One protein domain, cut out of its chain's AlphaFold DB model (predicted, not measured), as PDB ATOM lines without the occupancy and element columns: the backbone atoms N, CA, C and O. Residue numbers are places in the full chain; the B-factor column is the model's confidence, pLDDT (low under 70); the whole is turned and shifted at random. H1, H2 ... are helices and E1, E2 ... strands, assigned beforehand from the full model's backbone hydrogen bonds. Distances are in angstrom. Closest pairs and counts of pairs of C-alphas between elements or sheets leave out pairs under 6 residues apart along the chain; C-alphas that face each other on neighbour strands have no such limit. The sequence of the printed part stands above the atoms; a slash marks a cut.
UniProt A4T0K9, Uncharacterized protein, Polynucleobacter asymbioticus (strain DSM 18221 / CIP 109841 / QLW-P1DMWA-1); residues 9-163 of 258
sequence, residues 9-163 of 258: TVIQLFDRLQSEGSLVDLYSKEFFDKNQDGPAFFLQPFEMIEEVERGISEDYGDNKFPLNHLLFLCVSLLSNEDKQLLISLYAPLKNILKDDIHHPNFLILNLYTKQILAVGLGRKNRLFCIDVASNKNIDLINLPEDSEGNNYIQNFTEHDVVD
ATOM      1  N   THR A   9      52.578  81.404 105.218       90.38
ATOM      2  CA  THR A   9      53.099  82.142 104.061       90.38
ATOM      3  C   THR A   9      54.057  83.262 104.464       90.38
ATOM      4  O   THR A   9      55.099  83.409 103.837       90.38
ATOM      5  N   VAL A  10      53.738  84.034 105.511       90.12
ATOM      6  CA  VAL A  10      54.622  85.105 106.009       90.12
ATOM      7  C   VAL A  10      55.912  84.519 106.573       90.12
ATOM      8  O   VAL A  10      56.987  85.018 106.268       90.12
ATOM      9  N   ILE A  11      55.810  83.436 107.348       89.88
ATOM     10  CA  ILE A  11      56.979  82.769 107.937       89.88
ATOM     11  C   ILE A  11      57.904  82.254 106.828       89.88
ATOM     12  O   ILE A  11      59.088  82.565 106.835       89.88
ATOM     13  N   GLN A  12      57.355  81.553 105.830       91.88
ATOM     14  CA  GLN A  12      58.130  81.058 104.687       91.88
ATOM     15  C   GLN A  12      58.783  82.183 103.881       91.88
ATOM     16  O   GLN A  12      59.918  82.028 103.438       91.88
ATOM     17  N   LEU A  13      58.074  83.300 103.683       93.69
ATOM     18  CA  LEU A  13      58.637  84.462 103.007       93.69
ATOM     19  C   LEU A  13      59.829  85.007 103.789       93.69
ATOM     20  O   LEU A  13      60.900  85.157 103.221       93.69
ATOM     21  N   PHE A  14      59.666  85.283 105.079       93.81
ATOM     22  CA  PHE A  14      60.738  85.870 105.876       93.81
ATOM     23  C   PHE A  14      61.934  84.928 106.038       93.81
ATOM     24  O   PHE A  14      63.062  85.385 105.904       93.81
ATOM     25  N   ASP A  15      61.713  83.622 106.220       92.44
ATOM     26  CA  ASP A  15      62.803  82.637 106.229       92.44
ATOM     27  C   ASP A  15      63.584  82.658 104.901       92.44
ATOM     28  O   ASP A  15      64.817  82.617 104.901       92.44
ATOM     29  N   ARG A  16      62.878  82.771 103.763       94.56
ATOM     30  CA  ARG A  16      63.510  82.923 102.445       94.56
ATOM     31  C   ARG A  16      64.306  84.225 102.355       94.56
ATOM     32  O   ARG A  16      65.493  84.158 102.054       94.56
ATOM     33  N   LEU A  17      63.693  85.372 102.650       96.06
ATOM     34  CA  LEU A  17      64.354  86.681 102.554       96.06
ATOM     35  C   LEU A  17      65.593  86.763 103.456       96.06
ATOM     36  O   LEU A  17      66.615  87.316 103.060       96.06
ATOM     37  N   GLN A  18      65.534  86.157 104.645       93.81
ATOM     38  CA  GLN A  18      66.679  86.070 105.546       93.81
ATOM     39  C   GLN A  18      67.797  85.206 104.944       93.81
ATOM     40  O   GLN A  18      68.966  85.581 105.004       93.81
ATOM     41  N   SER A  19      67.455  84.072 104.322       92.38
ATOM     42  CA  SER A  19      68.440  83.207 103.651       92.38
ATOM     43  C   SER A  19      69.080  83.847 102.414       92.38
ATOM     44  O   SER A  19      70.227  83.544 102.096       92.38
ATOM     45  N   GLU A  20      68.350  84.738 101.745       94.19
ATOM     46  CA  GLU A  20      68.812  85.521 100.595       94.19
ATOM     47  C   GLU A  20      69.566  86.792 101.018       94.19
ATOM     48  O   GLU A  20      70.108  87.486 100.168       94.19
ATOM     49  N   GLY A  21      69.615  87.104 102.317       93.94
ATOM     50  CA  GLY A  21      70.316  88.277 102.838       93.94
ATOM     51  C   GLY A  21      69.588  89.605 102.620       93.94
ATOM     52  O   GLY A  21      70.203  90.649 102.775       93.94
ATOM     53  N   SER A  22      68.292  89.599 102.288       95.88
ATOM     54  CA  SER A  22      67.481  90.818 102.121       95.88
ATOM     55  C   SER A  22      66.671  91.193 103.370       95.88
ATOM     56  O   SER A  22      66.058  92.261 103.410       95.88
ATOM     57  N   LEU A  23      66.684  90.342 104.402       96.69
ATOM     58  CA  LEU A  23      66.025  90.551 105.691       96.69
ATOM     59  C   LEU A  23      66.974  90.212 106.847       96.69
ATOM     60  O   LEU A  23      67.548  89.126 106.888       96.69
ATOM     61  N   VAL A  24      67.060  91.109 107.823       94.25
ATOM     62  CA  VAL A  24      67.785  90.920 109.079       94.25
ATOM     63  C   VAL A  24      66.808  91.037 110.243       94.25
ATOM     64  O   VAL A  24      65.998  91.957 110.302       94.25
ATOM     65  N   ASP A  25      66.893  90.102 111.183       91.94
ATOM     66  CA  ASP A  25      66.238  90.209 112.484       91.94
ATOM     67  C   ASP A  25      67.262  90.709 113.507       91.94
ATOM     68  O   ASP A  25      68.131  89.947 113.949       91.94
ATOM     69  N   LEU A  26      67.151  91.994 113.849       87.75
ATOM     70  CA  LEU A  26      68.120  92.741 114.657       87.75
ATOM     71  C   LEU A  26      68.193  92.252 116.104       87.75
ATOM     72  O   LEU A  26      69.209  92.425 116.766       87.75
ATOM     73  N   TYR A  27      67.131  91.602 116.583       84.38
ATOM     74  CA  TYR A  27      67.053  91.066 117.939       84.38
ATOM     75  C   TYR A  27      66.899  89.543 117.932       84.38
ATOM     76  O   TYR A  27      66.248  88.958 118.806       84.38
ATOM     77  N   SER A  28      67.500  88.888 116.937       83.88
ATOM     78  CA  SER A  28      67.658  87.439 116.911       83.88
ATOM     79  C   SER A  28      68.966  87.018 117.573       83.88
ATOM     80  O   SER A  28      69.993  87.685 117.474       83.88
ATOM     81  N   LYS A  29      68.964  85.836 118.195       79.19
ATOM     82  CA  LYS A  29      70.197  85.241 118.725       79.19
ATOM     83  C   LYS A  29      71.276  85.096 117.645       79.19
ATOM     84  O   LYS A  29      72.443  85.346 117.904       79.19
ATOM     85  N   GLU A  30      70.875  84.702 116.438       81.94
ATOM     86  CA  GLU A  30      71.790  84.539 115.307       81.94
ATOM     87  C   GLU A  30      72.490  85.850 114.937       81.94
ATOM     88  O   GLU A  30      73.680  85.835 114.632       81.94
ATOM     89  N   PHE A  31      71.768  86.973 114.975       82.06
ATOM     90  CA  PHE A  31      72.339  88.287 114.713       82.06
ATOM     91  C   PHE A  31      73.420  88.645 115.736       82.06
ATOM     92  O   PHE A  31      74.534  88.987 115.343       82.06
ATOM     93  N   PHE A  32      73.142  88.482 117.031       77.19
ATOM     94  CA  PHE A  32      74.136  88.743 118.074       77.19
ATOM     95  C   PHE A  32      75.320  87.772 118.011       77.19
ATOM     96  O   PHE A  32      76.462  88.207 118.121       77.19
ATOM     97  N   ASP A  33      75.081  86.480 117.763       77.06
ATOM     98  CA  ASP A  33      76.142  85.472 117.636       77.06
ATOM     99  C   ASP A  33      77.087  85.773 116.457       77.06
ATOM    100  O   ASP A  33      78.294  85.550 116.563       77.06
ATOM    101  N   LYS A  34      76.571  86.298 115.337       75.69
ATOM    102  CA  LYS A  34      77.388  86.684 114.170       75.69
ATOM    103  C   LYS A  34      78.174  87.979 114.376       75.69
ATOM    104  O   LYS A  34      79.218  88.139 113.752       75.69
ATOM    105  N   ASN A  35      77.688  88.878 115.230       71.81
ATOM    106  CA  ASN A  35      78.241  90.222 115.408       71.81
ATOM    107  C   ASN A  35      79.017  90.409 116.727       71.81
ATOM    108  O   ASN A  35      79.311  91.540 117.100       71.81
ATOM    109  N   GLN A  36      79.413  89.323 117.407       65.56
ATOM    110  CA  GLN A  36      80.204  89.384 118.653       65.56
ATOM    111  C   GLN A  36      81.566  90.086 118.493       65.56
ATOM    112  O   GLN A  36      82.062  90.678 119.448       65.56
ATOM    113  N   ASP A  37      82.151  90.042 117.293       61.91
ATOM    114  CA  ASP A  37      83.405  90.726 116.934       61.91
ATOM    115  C   ASP A  37      83.166  91.903 115.961       61.91
ATOM    116  O   ASP A  37      84.090  92.370 115.289       61.91
ATOM    117  N   GLY A  38      81.910  92.343 115.821       57.09
ATOM    118  CA  GLY A  38      81.516  93.423 114.918       57.09
ATOM    119  C   GLY A  38      82.068  94.793 115.339       57.09
ATOM    120  O   GLY A  38      82.668  94.927 116.411       57.09
ATOM    121  N   PRO A  39      81.901  95.842 114.507       52.03
ATOM    122  CA  PRO A  39      82.262  97.208 114.884       52.03
ATOM    123  C   PRO A  39      81.712  97.567 116.270       52.03
ATOM    124  O   PRO A  39      80.623  97.139 116.637       52.03
ATOM    125  N   ALA A  40      82.463  98.372 117.031       47.88
ATOM    126  CA  ALA A  40      82.186  98.698 118.436       47.88
ATOM    127  C   ALA A  40      80.780  99.277 118.710       47.88
ATOM    128  O   ALA A  40      80.379  99.357 119.868       47.88
ATOM    129  N   PHE A  41      80.049  99.670 117.663       54.66
ATOM    130  CA  PHE A  41      78.628  99.998 117.702       54.66
ATOM    131  C   PHE A  41      77.749  98.792 118.112       54.66
ATOM    132  O   PHE A  41      76.933  98.929 119.014       54.66
ATOM    133  N   PHE A  42      77.989  97.581 117.582       51.75
ATOM    134  CA  PHE A  42      77.276  96.352 117.992       51.75
ATOM    135  C   PHE A  42      77.570  95.916 119.435       51.75
ATOM    136  O   PHE A  42      76.953  94.980 119.941       51.75
ATOM    137  N   LEU A  43      78.537  96.568 120.086       48.88
ATOM    138  CA  LEU A  43      79.102  96.194 121.382       48.88
ATOM    139  C   LEU A  43      78.906  97.278 122.470       48.88
ATOM    140  O   LEU A  43      79.578  97.223 123.503       48.88
ATOM    141  N   GLN A  44      78.026  98.270 122.271       55.44
ATOM    142  CA  GLN A  44      77.746  99.327 123.267       55.44
ATOM    143  C   GLN A  44      76.911  98.816 124.474       55.44
ATOM    144  O   GLN A  44      76.259  97.778 124.390       55.44
ATOM    145  N   PRO A  45      76.911  99.568 125.598       48.66
ATOM    146  CA  PRO A  45      77.468  99.235 126.916       48.66
ATOM    147  C   PRO A  45      76.851  97.997 127.605       48.66
ATOM    148  O   PRO A  45      75.727  97.595 127.334       48.66
ATOM    149  N   PHE A  46      77.566  97.450 128.600       45.28
ATOM    150  CA  PHE A  46      77.191  96.286 129.431       45.28
ATOM    151  C   PHE A  46      75.708  96.197 129.861       45.28
ATOM    152  O   PHE A  46      75.195  95.092 129.998       45.28
ATOM    153  N   GLU A  47      75.015  97.321 130.066       51.19
ATOM    154  CA  GLU A  47      73.596  97.346 130.453       51.19
ATOM    155  C   GLU A  47      72.655  96.882 129.321       51.19
ATOM    156  O   GLU A  47      71.681  96.182 129.591       51.19
ATOM    157  N   MET A  48      72.974  97.180 128.058       58.62
ATOM    158  CA  MET A  48      72.176  96.788 126.884       58.62
ATOM    159  C   MET A  48      72.377  95.311 126.534       58.62
ATOM    160  O   MET A  48      71.418  94.610 126.210       58.62
ATOM    161  N   ILE A  49      73.602  94.800 126.705       59.41
ATOM    162  CA  ILE A  49      73.890  93.361 126.629       59.41
ATOM    163  C   ILE A  49      73.135  92.620 127.731       59.41
ATOM    164  O   ILE A  49      72.508  91.608 127.440       59.41
ATOM    165  N   GLU A  50      73.111  93.136 128.966       62.53
ATOM    166  CA  GLU A  50      72.314  92.527 130.034       62.53
ATOM    167  C   GLU A  50      70.819  92.491 129.691       62.53
ATOM    168  O   GLU A  50      70.183  91.470 129.921       62.53
ATOM    169  N   GLU A  51      70.219  93.551 129.142       63.31
ATOM    170  CA  GLU A  51      68.796  93.535 128.757       63.31
ATOM    171  C   GLU A  51      68.483  92.527 127.644       63.31
ATOM    172  O   GLU A  51      67.506  91.772 127.745       63.31
ATOM    173  N   VAL A  52      69.351  92.435 126.636       64.88
ATOM    174  CA  VAL A  52      69.247  91.435 125.566       64.88
ATOM    175  C   VAL A  52      69.447  90.017 126.120       64.88
ATOM    176  O   VAL A  52      68.634  89.126 125.861       64.88
ATOM    177  N   GLU A  53      70.471  89.796 126.948       65.12
ATOM    178  CA  GLU A  53      70.740  88.522 127.626       65.12
ATOM    179  C   GLU A  53      69.583  88.109 128.545       65.12
ATOM    180  O   GLU A  53      69.211  86.934 128.583       65.12
ATOM    181  N   ARG A  54      68.951  89.062 129.243       66.44
ATOM    182  CA  ARG A  54      67.748  88.831 130.060       66.44
ATOM    183  C   ARG A  54      66.577  88.372 129.198       66.44
ATOM    184  O   ARG A  54      65.886  87.433 129.597       66.44
ATOM    185  N   GLY A  55      66.391  88.968 128.017       61.34
ATOM    186  CA  GLY A  55      65.416  88.525 127.013       61.34
ATOM    187  C   GLY A  55      65.667  87.105 126.504       61.34
ATOM    188  O   GLY A  55      64.722  86.341 126.303       61.34
ATOM    189  N   ILE A  56      66.939  86.723 126.356       65.12
ATOM    190  CA  ILE A  56      67.362  85.368 125.968       65.12
ATOM    191  C   ILE A  56      67.224  84.373 127.138       65.12
ATOM    192  O   ILE A  56      67.009  83.180 126.909       65.12
ATOM    193  N   SER A  57      67.312  84.830 128.391       62.50
ATOM    194  CA  SER A  57      67.296  83.959 129.570       62.50
ATOM    195  C   SER A  57      65.912  83.349 129.851       62.50
ATOM    196  O   SER A  57      64.861  83.995 129.762       62.50
ATOM    197  N   GLU A  58      65.882  82.073 130.246       59.38
ATOM    198  CA  GLU A  58      64.636  81.406 130.645       59.38
ATOM    199  C   GLU A  58      64.090  81.935 131.988       59.38
ATOM    200  O   GLU A  58      62.874  81.933 132.184       59.38
ATOM    201  N   ASP A  59      64.959  82.506 132.829       55.81
ATOM    202  CA  ASP A  59      64.707  82.865 134.232       55.81
ATOM    203  C   ASP A  59      63.977  84.209 134.452       55.81
ATOM    204  O   ASP A  59      63.504  84.473 135.557       55.81
ATOM    205  N   TYR A  60      63.834  85.061 133.427       51.84
ATOM    206  CA  TYR A  60      63.328  86.440 133.589       51.84
ATOM    207  C   TYR A  60      61.795  86.626 133.647       51.84
ATOM    208  O   TYR A  60      61.296  87.751 133.584       51.84
ATOM    209  N   GLY A  61      61.026  85.543 133.811       57.81
ATOM    210  CA  GLY A  61      59.567  85.611 133.997       57.81
ATOM    211  C   GLY A  61      58.823  86.335 132.862       57.81
ATOM    212  O   GLY A  61      59.163  86.154 131.695       57.81
ATOM    213  N   ASP A  62      57.808  87.138 133.209       56.12
ATOM    214  CA  ASP A  62      56.951  87.877 132.259       56.12
ATOM    215  C   ASP A  62      57.545  89.229 131.794       56.12
ATOM    216  O   ASP A  62      57.012  89.844 130.875       56.12
ATOM    217  N   ASN A  63      58.661  89.688 132.380       56.19
ATOM    218  CA  ASN A  63      59.334  90.955 132.035       56.19
ATOM    219  C   ASN A  63      60.489  90.747 131.038       56.19
ATOM    220  O   ASN A  63      61.543  91.377 131.149       56.19
ATOM    221  N   LYS A  64      60.337  89.815 130.094       65.44
ATOM    222  CA  LYS A  64      61.382  89.537 129.103       65.44
ATOM    223  C   LYS A  64      61.408  90.616 128.034       65.44
ATOM    224  O   LYS A  64      60.369  90.984 127.490       65.44
ATOM    225  N   PHE A  65      62.615  91.062 127.708       70.81
ATOM    226  CA  PHE A  65      62.869  91.862 126.523       70.81
ATOM    227  C   PHE A  65      62.347  91.125 125.270       70.81
ATOM    228  O   PHE A  65      62.598  89.919 125.134       70.81
ATOM    229  N   PRO A  66      61.596  91.793 124.374       76.69
ATOM    230  CA  PRO A  66      61.019  91.129 123.213       76.69
ATOM    231  C   PRO A  66      62.115  90.782 122.196       76.69
ATOM    232  O   PRO A  66      62.719  91.653 121.584       76.69
ATOM    233  N   LEU A  67      62.366  89.494 121.965       81.25
ATOM    234  CA  LEU A  67      63.238  89.041 120.875       81.25
ATOM    235  C   LEU A  67      62.469  88.939 119.556       81.25
ATOM    236  O   LEU A  67      61.257  88.716 119.549       81.25
ATOM    237  N   ASN A  68      63.198  88.981 118.440       84.19
ATOM    238  CA  ASN A  68      62.649  88.833 117.087       84.19
ATOM    239  C   ASN A  68      61.556  89.864 116.744       84.19
ATOM    240  O   ASN A  68      60.579  89.543 116.062       84.19
ATOM    241  N   HIS A  69      61.658  91.078 117.300       87.94
ATOM    242  CA  HIS A  69      60.611  92.092 117.188       87.94
ATOM    243  C   HIS A  69      60.909  93.164 116.137       87.94
ATOM    244  O   HIS A  69      59.959  93.697 115.572       87.94
ATOM    245  N   LEU A  70      62.182  93.464 115.855       92.06
ATOM    246  CA  LEU A  70      62.580  94.486 114.887       92.06
ATOM    247  C   LEU A  70      63.218  93.823 113.665       92.06
ATOM    248  O   LEU A  70      64.321  93.280 113.735       92.06
ATOM    249  N   LEU A  71      62.494  93.848 112.547       95.25
ATOM    250  CA  LEU A  71      62.965  93.307 111.278       95.25
ATOM    251  C   LEU A  71      63.389  94.443 110.351       95.25
ATOM    252  O   LEU A  71      62.618  95.375 110.112       95.25
ATOM    253  N   PHE A  72      64.583  94.324 109.788       96.50
ATOM    254  CA  PHE A  72      65.170  95.272 108.855       96.50
ATOM    255  C   PHE A  72      65.258  94.637 107.472       96.50
ATOM    256  O   PHE A  72      65.902  93.605 107.297       96.50
ATOM    257  N   LEU A  73      64.581  95.222 106.490       97.31
ATOM    258  CA  LEU A  73      64.472  94.686 105.138       97.31
ATOM    259  C   LEU A  73      65.059  95.669 104.123       97.31
ATOM    260  O   LEU A  73      64.694  96.844 104.121       97.31
ATOM    261  N   CYS A  74      65.908  95.171 103.225       96.31
ATOM    262  CA  CYS A  74      66.498  95.944 102.133       96.31
ATOM    263  C   CYS A  74      65.678  95.788 100.850       96.31
ATOM    264  O   CYS A  74      65.608  94.709 100.262       96.31
ATOM    265  N   VAL A  75      65.035  96.867 100.406       94.00
ATOM    266  CA  VAL A  75      64.077  96.862  99.288       94.00
ATOM    267  C   VAL A  75      64.771  96.749  97.930       94.00
ATOM    268  O   VAL A  75      64.192  96.172  97.002       94.00
ATOM    269  N   SER A  76      65.987  97.284  97.790       88.81
ATOM    270  CA  SER A  76      66.774  97.187  96.550       88.81
ATOM    271  C   SER A  76      67.149  95.738  96.231       88.81
ATOM    272  O   SER A  76      67.084  95.339  95.071       88.81
ATOM    273  N   LEU A  77      67.406  94.927  97.262       92.44
ATOM    274  CA  LEU A  77      67.756  93.509  97.134       92.44
ATOM    275  C   LEU A  77      66.546  92.593  96.885       92.44
ATOM    276  O   LEU A  77      66.712  91.416  96.572       92.44
ATOM    277  N   LEU A  78      65.314  93.101  97.003       92.19
ATOM    278  CA  LEU A  78      64.121  92.291  96.765       92.19
ATOM    279  C   LEU A  78      63.861  92.063  95.276       92.19
ATOM    280  O   LEU A  78      63.789  93.005  94.476       92.19
ATOM    281  N   SER A  79      63.531  90.817  94.930       91.75
ATOM    282  CA  SER A  79      62.975  90.505  93.619       91.75
ATOM    283  C   SER A  79      61.601  91.166  93.419       91.75
ATOM    284  O   SER A  79      60.859  91.460  94.363       91.75
ATOM    285  N   ASN A  80      61.200  91.366  92.161       90.81
ATOM    286  CA  ASN A  80      59.854  91.863  91.856       90.81
ATOM    287  C   ASN A  80      58.751  90.923  92.370       90.81
ATOM    288  O   ASN A  80      57.670  91.396  92.727       90.81
ATOM    289  N   GLU A  81      59.009  89.613  92.409       93.31
ATOM    290  CA  GLU A  81      58.078  88.620  92.951       93.31
ATOM    291  C   GLU A  81      57.873  88.829  94.456       93.31
ATOM    292  O   GLU A  81      56.729  88.908  94.907       93.31
ATOM    293  N   ASP A  82      58.960  89.026  95.209       93.56
ATOM    294  CA  ASP A  82      58.910  89.311  96.647       93.56
ATOM    295  C   ASP A  82      58.178  90.612  96.944       93.56
ATOM    296  O   ASP A  82      57.306  90.650  97.814       93.56
ATOM    297  N   LYS A  83      58.446  91.664  96.160       92.94
ATOM    298  CA  LYS A  83      57.718  92.937  96.269       92.94
ATOM    299  C   LYS A  83      56.214  92.736  96.061       92.94
ATOM    300  O   LYS A  83      55.414  93.255  96.838       92.94
ATOM    301  N   GLN A  84      55.794  91.968  95.047       93.12
ATOM    302  CA  GLN A  84      54.364  91.687  94.841       93.12
ATOM    303  C   GLN A  84      53.762  90.848  95.972       93.12
ATOM    304  O   GLN A  84      52.626  91.107  96.379       93.12
ATOM    305  N   LEU A  85      54.504  89.869  96.490       94.00
ATOM    306  CA  LEU A  85      54.045  89.032  97.590       94.00
ATOM    307  C   LEU A  85      53.872  89.854  98.874       94.00
ATOM    308  O   LEU A  85      52.800  89.784  99.476       94.00
ATOM    309  N   LEU A  86      54.835  90.708  99.233       93.94
ATOM    310  CA  LEU A  86      54.727  91.645 100.360       93.94
ATOM    311  C   LEU A  86      53.489  92.540 100.238       93.94
ATOM    312  O   LEU A  86      52.707  92.643 101.180       93.94
ATOM    313  N   ILE A  87      53.250  93.113  99.056       94.31
ATOM    314  CA  ILE A  87      52.058  93.930  98.789       94.31
ATOM    315  C   ILE A  87      50.767  93.120  98.962       94.31
ATOM    316  O   ILE A  87      49.770  93.643  99.461       94.31
ATOM    317  N   SER A  88      50.754  91.850  98.551       94.62
ATOM    318  CA  SER A  88      49.577  90.988  98.710       94.62
ATOM    319  C   SER A  88      49.298  90.628 100.174       94.62
ATOM    320  O   SER A  88      48.137  90.471 100.550       94.62
ATOM    321  N   LEU A  89      50.350  90.537 100.995       93.44
ATOM    322  CA  LEU A  89      50.269  90.233 102.423       93.44
ATOM    323  C   LEU A  89      49.903  91.470 103.253       93.44
ATOM    324  O   LEU A  89      49.181  91.349 104.242       93.44
ATOM    325  N   TYR A  90      50.354  92.655 102.837       93.62
ATOM    326  CA  TYR A  90      50.050  93.920 103.497       93.62
ATOM    327  C   TYR A  90      49.789  95.024 102.466       93.62
ATOM    328  O   TYR A  90      50.691  95.726 102.007       93.62
ATOM    329  N   ALA A  91      48.510  95.183 102.114       93.81
ATOM    330  CA  ALA A  91      48.051  96.074 101.049       93.81
ATOM    331  C   ALA A  91      48.568  97.530 101.119       93.81
ATOM    332  O   ALA A  91      48.818  98.085 100.043       93.81
ATOM    333  N   PRO A  92      48.760  98.163 102.300       94.62
ATOM    334  CA  PRO A  92      49.301  99.523 102.373       94.62
ATOM    335  C   PRO A  92      50.672  99.699 101.698       94.62
ATOM    336  O   PRO A  92      50.918 100.750 101.108       94.62
ATOM    337  N   LEU A  93      51.508  98.650 101.634       94.19
ATOM    338  CA  LEU A  93      52.797  98.689 100.922       94.19
ATOM    339  C   LEU A  93      52.661  98.994  99.433       94.19
ATOM    340  O   LEU A  93      53.622  99.444  98.815       94.19
ATOM    341  N   LYS A  94      51.483  98.783  98.835       92.44
ATOM    342  CA  LYS A  94      51.244  99.127  97.431       92.44
ATOM    343  C   LYS A  94      51.534 100.602  97.151       92.44
ATOM    344  O   LYS A  94      52.059 100.900  96.086       92.44
ATOM    345  N   ASN A  95      51.181 101.492  98.077       88.06
ATOM    346  CA  ASN A  95      51.348 102.937  97.903       88.06
ATOM    347  C   ASN A  95      52.806 103.379  98.026       88.06
ATOM    348  O   ASN A  95      53.118 104.489  97.638       88.06
ATOM    349  N   ILE A  96      53.666 102.520  98.571       89.00
ATOM    350  CA  ILE A  96      55.073 102.812  98.820       89.00
ATOM    351  C   ILE A  96      55.948 102.142  97.757       89.00
ATOM    352  O   ILE A  96      56.806 102.764  97.154       89.00
ATOM    353  N   LEU A  97      55.715 100.855  97.491       87.88
ATOM    354  CA  LEU A  97      56.571 100.038  96.622       87.88
ATOM    355  C   LEU A  97      56.193 100.096  95.135       87.88
ATOM    356  O   LEU A  97      56.897  99.520  94.308       87.88
ATOM    357  N   LYS A  98      55.056 100.712  94.788       80.94
ATOM    358  CA  LYS A  98      54.652 100.976  93.393       80.94
ATOM    359  C   LYS A  98      54.574 102.465  93.070       80.94
ATOM    360  O   LYS A  98      54.071 102.799  92.001       80.94
ATOM    361  N   ASP A  99      54.965 103.328  94.001       68.62
ATOM    362  CA  ASP A  99      55.095 104.745  93.698       68.62
ATOM    363  C   ASP A  99      56.373 104.950  92.878       68.62
ATOM    364  O   ASP A  99      57.405 104.355  93.188       68.62
ATOM    365  N   ASP A 100      56.282 105.761  91.828       62.88
ATOM    366  CA  ASP A 100      57.420 106.144  90.984       62.88
ATOM    367  C   ASP A 100      58.146 107.380  91.564       62.88
ATOM    368  O   ASP A 100      59.110 107.862  90.978       62.88
ATOM    369  N   ILE A 101      57.656 107.939  92.683       62.81
ATOM    370  CA  ILE A 101      58.182 109.171  93.298       62.81
ATOM    371  C   ILE A 101      59.161 108.873  94.441       62.81
ATOM    372  O   ILE A 101      60.187 109.539  94.575       62.81
ATOM    373  N   HIS A 102      58.843 107.896  95.293       67.75
ATOM    374  CA  HIS A 102      59.659 107.531  96.449       67.75
ATOM    375  C   HIS A 102      59.954 106.035  96.421       67.75
ATOM    376  O   HIS A 102      59.073 105.215  96.666       67.75
ATOM    377  N   HIS A 103      61.210 105.678  96.166       80.50
ATOM    378  CA  HIS A 103      61.684 104.305  96.282       80.50
ATOM    379  C   HIS A 103      62.412 104.155  97.616       80.50
ATOM    380  O   HIS A 103      63.560 104.580  97.719       80.50
ATOM    381  N   PRO A 104      61.766 103.619  98.670       91.12
ATOM    382  CA  PRO A 104      62.475 103.407  99.925       91.12
ATOM    383  C   PRO A 104      63.614 102.422  99.700       91.12
ATOM    384  O   PRO A 104      63.433 101.406  99.026       91.12
ATOM    385  N   ASN A 105      64.764 102.702 100.304       93.50
ATOM    386  CA  ASN A 105      65.862 101.744 100.341       93.50
ATOM    387  C   ASN A 105      65.532 100.621 101.335       93.50
ATOM    388  O   ASN A 105      65.882  99.466 101.100       93.50
ATOM    389  N   PHE A 106      64.788 100.939 102.402       96.69
ATOM    390  CA  PHE A 106      64.530 100.022 103.503       96.69
ATOM    391  C   PHE A 106      63.079 100.019 103.990       96.69
ATOM    392  O   PHE A 106      62.376 101.033 103.953       96.69
ATOM    393  N   LEU A 107      62.656  98.868 104.513       97.38
ATOM    394  CA  LEU A 107      61.485  98.737 105.378       97.38
ATOM    395  C   LEU A 107      61.937  98.272 106.763       97.38
ATOM    396  O   LEU A 107      62.717  97.328 106.871       97.38
ATOM    397  N   ILE A 108      61.405  98.891 107.813       97.38
ATOM    398  CA  ILE A 108      61.678  98.526 109.203       97.38
ATOM    399  C   ILE A 108      60.351  98.186 109.858       97.38
ATOM    400  O   ILE A 108      59.440  99.013 109.923       97.38
ATOM    401  N   LEU A 109      60.222  96.935 110.284       96.56
ATOM    402  CA  LEU A 109      59.009  96.393 110.868       96.56
ATOM    403  C   LEU A 109      59.252  96.202 112.359       96.56
ATOM    404  O   LEU A 109      60.018  95.319 112.740       96.56
ATOM    405  N   ASN A 110      58.554  96.970 113.191       94.31
ATOM    406  CA  ASN A 110      58.469  96.674 114.613       94.31
ATOM    407  C   ASN A 110      57.201  95.843 114.865       94.31
ATOM    408  O   ASN A 110      56.073  96.339 114.833       94.31
ATOM    409  N   LEU A 111      57.383  94.543 115.087       91.44
ATOM    410  CA  LEU A 111      56.312  93.584 115.352       91.44
ATOM    411  C   LEU A 111      55.674  93.774 116.734       91.44
ATOM    412  O   LEU A 111      54.511  93.400 116.914       91.44
ATOM    413  N   TYR A 112      56.415  94.335 117.694       89.31
ATOM    414  CA  TYR A 112      55.916  94.613 119.039       89.31
ATOM    415  C   TYR A 112      54.904  95.762 119.002       89.31
ATOM    416  O   TYR A 112      53.759  95.611 119.437       89.31
ATOM    417  N   THR A 113      55.283  96.868 118.365       91.69
ATOM    418  CA  THR A 113      54.458  98.081 118.253       91.69
ATOM    419  C   THR A 113      53.486  98.025 117.069       91.69
ATOM    420  O   THR A 113      52.528  98.797 116.996       91.69
ATOM    421  N   LYS A 114      53.679  97.052 116.165       92.69
ATOM    422  CA  LYS A 114      52.903  96.815 114.933       92.69
ATOM    423  C   LYS A 114      52.986  97.974 113.942       92.69
ATOM    424  O   LYS A 114      52.021  98.255 113.227       92.69
ATOM    425  N   GLN A 115      54.139  98.625 113.897       95.50
ATOM    426  CA  GLN A 115      54.430  99.729 112.993       95.50
ATOM    427  C   GLN A 115      55.385  99.267 111.887       95.50
ATOM    428  O   GLN A 115      56.244  98.411 112.102       95.50
ATOM    429  N   ILE A 116      55.229  99.841 110.694       97.06
ATOM    430  CA  ILE A 116      56.151  99.636 109.575       97.06
ATOM    431  C   ILE A 116      56.555 101.003 109.042       97.06
ATOM    432  O   ILE A 116      55.696 101.786 108.627       97.06
ATOM    433  N   LEU A 117      57.856 101.265 109.030       97.19
ATOM    434  CA  LEU A 117      58.439 102.464 108.448       97.19
ATOM    435  C   LEU A 117      59.106 102.122 107.121       97.19
ATOM    436  O   LEU A 117      59.820 101.127 107.015       97.19
ATOM    437  N   ALA A 118      58.867 102.951 106.112       95.88
ATOM    438  CA  ALA A 118      59.610 102.950 104.864       95.88
ATOM    439  C   ALA A 118      60.584 104.124 104.882       95.88
ATOM    440  O   ALA A 118      60.156 105.270 105.020       95.88
ATOM    441  N   VAL A 119      61.877 103.834 104.768       95.56
ATOM    442  CA  VAL A 119      62.948 104.820 104.943       95.56
ATOM    443  C   VAL A 119      63.903 104.745 103.763       95.56
ATOM    444  O   VAL A 119      64.173 103.668 103.226       95.56
ATOM    445  N   GLY A 120      64.408 105.896 103.340       93.81
ATOM    446  CA  GLY A 120      65.409 105.956 102.290       93.81
ATOM    447  C   GLY A 120      65.788 107.370 101.900       93.81
ATOM    448  O   GLY A 120      65.370 108.344 102.527       93.81
ATOM    449  N   LEU A 121      66.571 107.466 100.835       92.19
ATOM    450  CA  LEU A 121      66.911 108.706 100.161       92.19
ATOM    451  C   LEU A 121      65.993 108.867  98.949       92.19
ATOM    452  O   LEU A 121      65.820 107.952  98.150       92.19
ATOM    453  N   GLY A 122      65.336 110.018  98.858       88.94
ATOM    454  CA  GLY A 122      64.496 110.403  97.729       88.94
ATOM    455  C   GLY A 122      65.205 111.426  96.850       88.94
ATOM    456  O   GLY A 122      66.413 111.614  96.951       88.94
ATOM    457  N   ARG A 123      64.434 112.142  96.026       86.50
ATOM    458  CA  ARG A 123      64.937 113.189  95.129       86.50
ATOM    459  C   ARG A 123      65.970 114.115  95.795       86.50
ATOM    460  O   ARG A 123      65.727 114.630  96.893       86.50
ATOM    461  N   LYS A 124      67.073 114.388  95.086       87.69
ATOM    462  CA  LYS A 124      68.259 115.124  95.570       87.69
ATOM    463  C   LYS A 124      68.860 114.505  96.831       87.69
ATOM    464  O   LYS A 124      69.253 115.227  97.745       87.69
ATOM    465  N   ASN A 125      68.808 113.178  96.907       90.19
ATOM    466  CA  ASN A 125      69.262 112.370  98.032       90.19
ATOM    467  C   ASN A 125      68.702 112.799  99.395       90.19
ATOM    468  O   ASN A 125      69.342 112.605 100.420       90.19
ATOM    469  N   ARG A 126      67.491 113.369  99.450       90.75
ATOM    470  CA  ARG A 126      66.875 113.792 100.717       90.75
ATOM    471  C   ARG A 126      66.353 112.594 101.496       90.75
ATOM    472  O   ARG A 126      65.509 111.861 100.979       90.75
ATOM    473  N   LEU A 127      66.785 112.454 102.748       93.00
ATOM    474  CA  LEU A 127      66.218 111.475 103.674       93.00
ATOM    475  C   LEU A 127      64.700 111.663 103.799       93.00
ATOM    476  O   LEU A 127      64.206 112.771 104.019       93.00
ATOM    477  N   PHE A 128      63.963 110.563 103.689       92.88
ATOM    478  CA  PHE A 128      62.546 110.505 104.000       92.88
ATOM    479  C   PHE A 128      62.224 109.281 104.852       92.88
ATOM    480  O   PHE A 128      62.872 108.238 104.765       92.88
ATOM    481  N   CYS A 129      61.161 109.410 105.640       94.81
ATOM    482  CA  CYS A 129      60.545 108.320 106.375       94.81
ATOM    483  C   CYS A 129      59.034 108.415 106.205       94.81
ATOM    484  O   CYS A 129      58.461 109.502 106.281       94.81
ATOM    485  N   ILE A 130      58.385 107.289 105.931       94.38
ATOM    486  CA  ILE A 130      56.938 107.206 105.754       94.38
ATOM    487  C   ILE A 130      56.405 106.091 106.645       94.38
ATOM    488  O   ILE A 130      56.867 104.953 106.570       94.38
ATOM    489  N   ASP A 131      55.382 106.397 107.443       95.50
ATOM    490  CA  ASP A 131      54.553 105.352 108.037       95.50
ATOM    491  C   ASP A 131      53.749 104.668 106.930       95.50
ATOM    492  O   ASP A 131      52.873 105.277 106.308       95.50
ATOM    493  N   VAL A 132      54.022 103.385 106.705       95.19
ATOM    494  CA  VAL A 132      53.391 102.605 105.639       95.19
ATOM    495  C   VAL A 132      51.877 102.501 105.837       95.19
ATOM    496  O   VAL A 132      51.135 102.470 104.854       95.19
ATOM    497  N   ALA A 133      51.390 102.456 107.082       94.75
ATOM    498  CA  ALA A 133      49.969 102.261 107.357       94.75
ATOM    499  C   ALA A 133      49.135 103.497 106.989       94.75
ATOM    500  O   ALA A 133      48.092 103.374 106.340       94.75
ATOM    501  N   SER A 134      49.585 104.685 107.401       93.62
ATOM    502  CA  SER A 134      48.889 105.949 107.135       93.62
ATOM    503  C   SER A 134      49.357 106.673 105.871       93.62
ATOM    504  O   SER A 134      48.695 107.623 105.448       93.62
ATOM    505  N   ASN A 135      50.460 106.228 105.261       91.50
ATOM    506  CA  ASN A 135      51.141 106.890 104.147       91.50
ATOM    507  C   ASN A 135      51.549 108.341 104.468       91.50
ATOM    508  O   ASN A 135      51.552 109.208 103.590       91.50
ATOM    509  N   LYS A 136      51.824 108.633 105.744       91.56
ATOM    510  CA  LYS A 136      52.256 109.957 106.200       91.56
ATOM    511  C   LYS A 136      53.773 110.012 106.288       91.56
ATOM    512  O   LYS A 136      54.392 109.116 106.853       91.56
ATOM    513  N   ASN A 137      54.341 111.097 105.771       91.38
ATOM    514  CA  ASN A 137      55.747 111.414 105.968       91.38
ATOM    515  C   ASN A 137      56.006 111.789 107.437       91.38
ATOM    516  O   ASN A 137      55.195 112.489 108.053       91.38
ATOM    517  N   ILE A 138      57.122 111.309 107.972       91.69
ATOM    518  CA  ILE A 138      57.640 111.632 109.295       91.69
ATOM    519  C   ILE A 138      58.959 112.376 109.079       91.69
ATOM    520  O   ILE A 138      59.902 111.823 108.511       91.69
ATOM    521  N   ASP A 139      59.019 113.630 109.526       88.94
ATOM    522  CA  ASP A 139      60.247 114.425 109.479       88.94
ATOM    523  C   ASP A 139      61.198 113.926 110.566       88.94
ATOM    524  O   ASP A 139      61.015 114.276 111.721       88.94
ATOM    525  N   LEU A 140      62.182 113.097 110.213       86.94
ATOM    526  CA  LEU A 140      63.158 112.556 111.168       86.94
ATOM    527  C   LEU A 140      64.193 113.587 111.642       86.94
ATOM    528  O   LEU A 140      64.859 113.357 112.645       86.94
ATOM    529  N   ILE A 141      64.352 114.706 110.929       80.88
ATOM    530  CA  ILE A 141      65.417 115.688 111.181       80.88
ATOM    531  C   ILE A 141      64.916 116.773 112.135       80.88
ATOM    532  O   ILE A 141      65.643 117.215 113.021       80.88
ATOM    533  N   ASN A 142      63.663 117.200 111.969       78.69
ATOM    534  CA  ASN A 142      63.042 118.220 112.806       78.69
ATOM    535  C   ASN A 142      61.841 117.630 113.545       78.69
ATOM    536  O   ASN A 142      60.691 117.920 113.212       78.69
ATOM    537  N   LEU A 143      62.112 116.829 114.575       79.44
ATOM    538  CA  LEU A 143      61.106 116.329 115.511       79.44
ATOM    539  C   LEU A 143      61.073 117.213 116.767       79.44
ATOM    540  O   LEU A 143      61.911 117.045 117.648       79.44
ATOM    541  N   PRO A 144      60.115 118.153 116.908       82.50
ATOM    542  CA  PRO A 144      59.888 118.794 118.197       82.50
ATOM    543  C   PRO A 144      59.544 117.738 119.252       82.50
ATOM    544  O   PRO A 144      58.747 116.842 118.962       82.50
ATOM    545  N   GLU A 145      60.076 117.889 120.468       80.06
ATOM    546  CA  GLU A 145      59.892 116.934 121.578       80.06
ATOM    547  C   GLU A 145      58.410 116.580 121.818       80.06
ATOM    548  O   GLU A 145      58.070 115.413 121.986       80.06
ATOM    549  N   ASP A 146      57.501 117.554 121.719       81.81
ATOM    550  CA  ASP A 146      56.060 117.358 121.958       81.81
ATOM    551  C   ASP A 146      55.232 117.093 120.680       81.81
ATOM    552  O   ASP A 146      54.003 117.216 120.678       81.81
ATOM    553  N   SER A 147      55.872 116.780 119.551       86.38
ATOM    554  CA  SER A 147      55.161 116.551 118.286       86.38
ATOM    555  C   SER A 147      54.540 115.151 118.190       86.38
ATOM    556  O   SER A 147      55.036 114.178 118.756       86.38
ATOM    557  N   GLU A 148      53.463 115.020 117.405       86.19
ATOM    558  CA  GLU A 148      52.884 113.707 117.074       86.19
ATOM    559  C   GLU A 148      53.914 112.776 116.411       86.19
ATOM    560  O   GLU A 148      53.910 111.578 116.681       86.19
ATOM    561  N   GLY A 149      54.811 113.329 115.585       86.88
ATOM    562  CA  GLY A 149      55.890 112.579 114.939       86.88
ATOM    563  C   GLY A 149      56.902 112.031 115.941       86.88
ATOM    564  O   GLY A 149      57.245 110.855 115.863       86.88
ATOM    565  N   ASN A 150      57.313 112.838 116.925       87.94
ATOM    566  CA  ASN A 150      58.255 112.390 117.947       87.94
ATOM    567  C   ASN A 150      57.652 111.271 118.803       87.94
ATOM    568  O   ASN A 150      58.262 110.220 118.952       87.94
ATOM    569  N   ASN A 151      56.409 111.439 119.266       90.00
ATOM    570  CA  ASN A 151      55.699 110.387 120.001       90.00
ATOM    571  C   ASN A 151      55.558 109.097 119.174       90.00
ATOM    572  O   ASN A 151      55.634 107.995 119.710       90.00
ATOM    573  N   TYR A 152      55.347 109.218 117.860       92.88
ATOM    574  CA  TYR A 152      55.254 108.063 116.969       92.88
ATOM    575  C   TYR A 152      56.582 107.309 116.854       92.88
ATOM    576  O   TYR A 152      56.572 106.079 116.911       92.88
ATOM    577  N   ILE A 153      57.699 108.030 116.708       93.69
ATOM    578  CA  ILE A 153      59.044 107.445 116.640       93.69
ATOM    579  C   ILE A 153      59.467 106.870 117.991       93.69
ATOM    580  O   ILE A 153      59.940 105.747 118.018       93.69
ATOM    581  N   GLN A 154      59.199 107.555 119.105       91.12
ATOM    582  CA  GLN A 154      59.461 107.023 120.448       91.12
ATOM    583  C   GLN A 154      58.707 105.719 120.712       91.12
ATOM    584  O   GLN A 154      59.267 104.783 121.272       91.12
ATOM    585  N   ASN A 155      57.445 105.635 120.279       93.12
ATOM    586  CA  ASN A 155      56.711 104.376 120.337       93.12
ATOM    587  C   ASN A 155      57.337 103.338 119.402       93.12
ATOM    588  O   ASN A 155      57.451 102.187 119.786       93.12
ATOM    589  N   PHE A 156      57.754 103.723 118.191       94.25
ATOM    590  CA  PHE A 156      58.389 102.808 117.238       94.25
ATOM    591  C   PHE A 156      59.696 102.215 117.758       94.25
ATOM    592  O   PHE A 156      59.966 101.044 117.509       94.25
ATOM    593  N   THR A 157      60.495 103.001 118.469       91.25
ATOM    594  CA  THR A 157      61.760 102.572 119.064       91.25
ATOM    595  C   THR A 157      61.582 102.049 120.491       91.25
ATOM    596  O   THR A 157      62.568 101.821 121.191       91.25
ATOM    597  N   GLU A 158      60.343 101.803 120.940       84.31
ATOM    598  CA  GLU A 158      60.076 101.108 122.199       84.31
ATOM    599  C   GLU A 158      60.671  99.694 122.099       84.31
ATOM    600  O   GLU A 158      60.180  98.852 121.342       84.31
ATOM    601  N   HIS A 159      61.748  99.461 122.856       82.38
ATOM    602  CA  HIS A 159      62.610  98.271 122.824       82.38
ATOM    603  C   HIS A 159      63.659  98.201 121.711       82.38
ATOM    604  O   HIS A 159      64.304  97.160 121.575       82.38
ATOM    605  N   ASP A 160      63.939  99.305 121.012       85.12
ATOM    606  CA  ASP A 160      65.162  99.433 120.212       85.12
ATOM    607  C   ASP A 160      66.395  99.699 121.100       85.12
ATOM    608  O   ASP A 160      67.105 100.683 120.955       85.12
ATOM    609  N   VAL A 161      66.610  98.757 122.021       77.31
ATOM    610  CA  VAL A 161      67.854  98.391 122.704       77.31
ATOM    611  C   VAL A 161      69.105  99.144 122.308       77.31
ATOM    612  O   VAL A 161      69.683  99.892 123.081       77.31
ATOM    613  N   VAL A 162      69.541  98.811 121.096       76.31
ATOM    614  CA  VAL A 162      70.843  99.142 120.523       76.31
ATOM    615  C   VAL A 162      70.839 100.441 119.727       76.31
ATOM    616  O   VAL A 162      71.805 100.700 119.021       76.31
ATOM    617  N   ASP A 163      69.758 101.223 119.817       82.00
ATOM    618  CA  ASP A 163      69.550 102.471 119.077       82.00
ATOM    619  C   ASP A 163      69.801 102.314 117.564       82.00
ATOM    620  O   ASP A 163      70.242 103.241 116.879       82.00
TER     621      ASP A 163
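This is residues 9 to 163 of the 258 residues of an uncharacterized protein of Polynucleobacter asymbioticus (strain DSM 18221 / CIP 109841 / QLW-P1DMWA-1) (UniProt A4T0K9). A twisted sheet of five strands makes the core; H1 and H5, the latter hairpinned with H4, are on one face of it, and H6 crosses the other. H2 and H3, with long links, make a loose arm beyond one end of the sheet. The printed part has 155 residues, with six named helices and five named strands in the chain order H1 E1 H2 H3 E2 H4 H5 E3 E4 E5 H6, and the sheet, in the order E1 E2 E3 E4 E5, is antiparallel throughout. The class is mixed, helices and strands; the whole is compact, with a radius of gyration of the C-alphas of 16.5 A and spans of 48 by 40 by 31 A.

The sheet's edge strands are E1, residues 23 to 25, and E5, residues 126 to 131; its inner strands are E2, residues 70 to 74, E3, residues 106 to 110, and E4, residues 115 to 122. Within hydrogen-bond range are N 24 and O 72 at 2.8 A, N 73 and O 107 at 2.8 A, N 108 and O 117 at 2.9 A, and N 130 and O 118 at 2.8 A. E3 E4 E5 form a meander, each strand the antiparallel neighbour of the one before, in two hairpins. H1, residues 9 to 19, stands up from the sheet at 56 degrees over E1; their closest C-alphas, Leu 17 and Leu 23, are 5.3 A apart. H6, residues 148 to 156, is on the opposite face from H1 and runs across the strands, at 69 degrees to E4 on the local plane. H5, residues 91 to 97, is on the sheet, and touches H4, residues 80 to 89, as a helical hairpin; their closest C-alphas, Ile 87 and Leu 93, are 5.3 A apart. H2, residues 29 to 34, and H3, residues 46 to 56, are close but not clearly touching, with closest C-alphas Lys 29 and Ile 56 at 7.8 A. Every O i to N i+4 pair is within hydrogen-bond range in H1, H2, H3, H4 and H6; H5 has 1 of 3, and 3 of 4 O i to N i+3 pairs.

H1 begins at C-alpha 9, (53.099, 82.142, 104.061), and is 15.4 A long. H3 measures 15.1 A, H4 14.4 A and H6 12.2 A. E4, the longest strand by residues, measures 21.2 A from C-alpha 115, (54.430, 99.729, 112.993), and E5 16.6 A. H6 ends at C-alpha 156, (58.389, 102.808, 117.238).

The C-alphas farthest apart, Asp 59 and Lys 124, are 50.5 A from each other. The printed part has no cut. The links H2 to H3, H3 to E2 and E5 to H6 are long. The mean pLDDT of the printed part is 83.2, with values under 70 at residues 36 to 64 and 99 to 102.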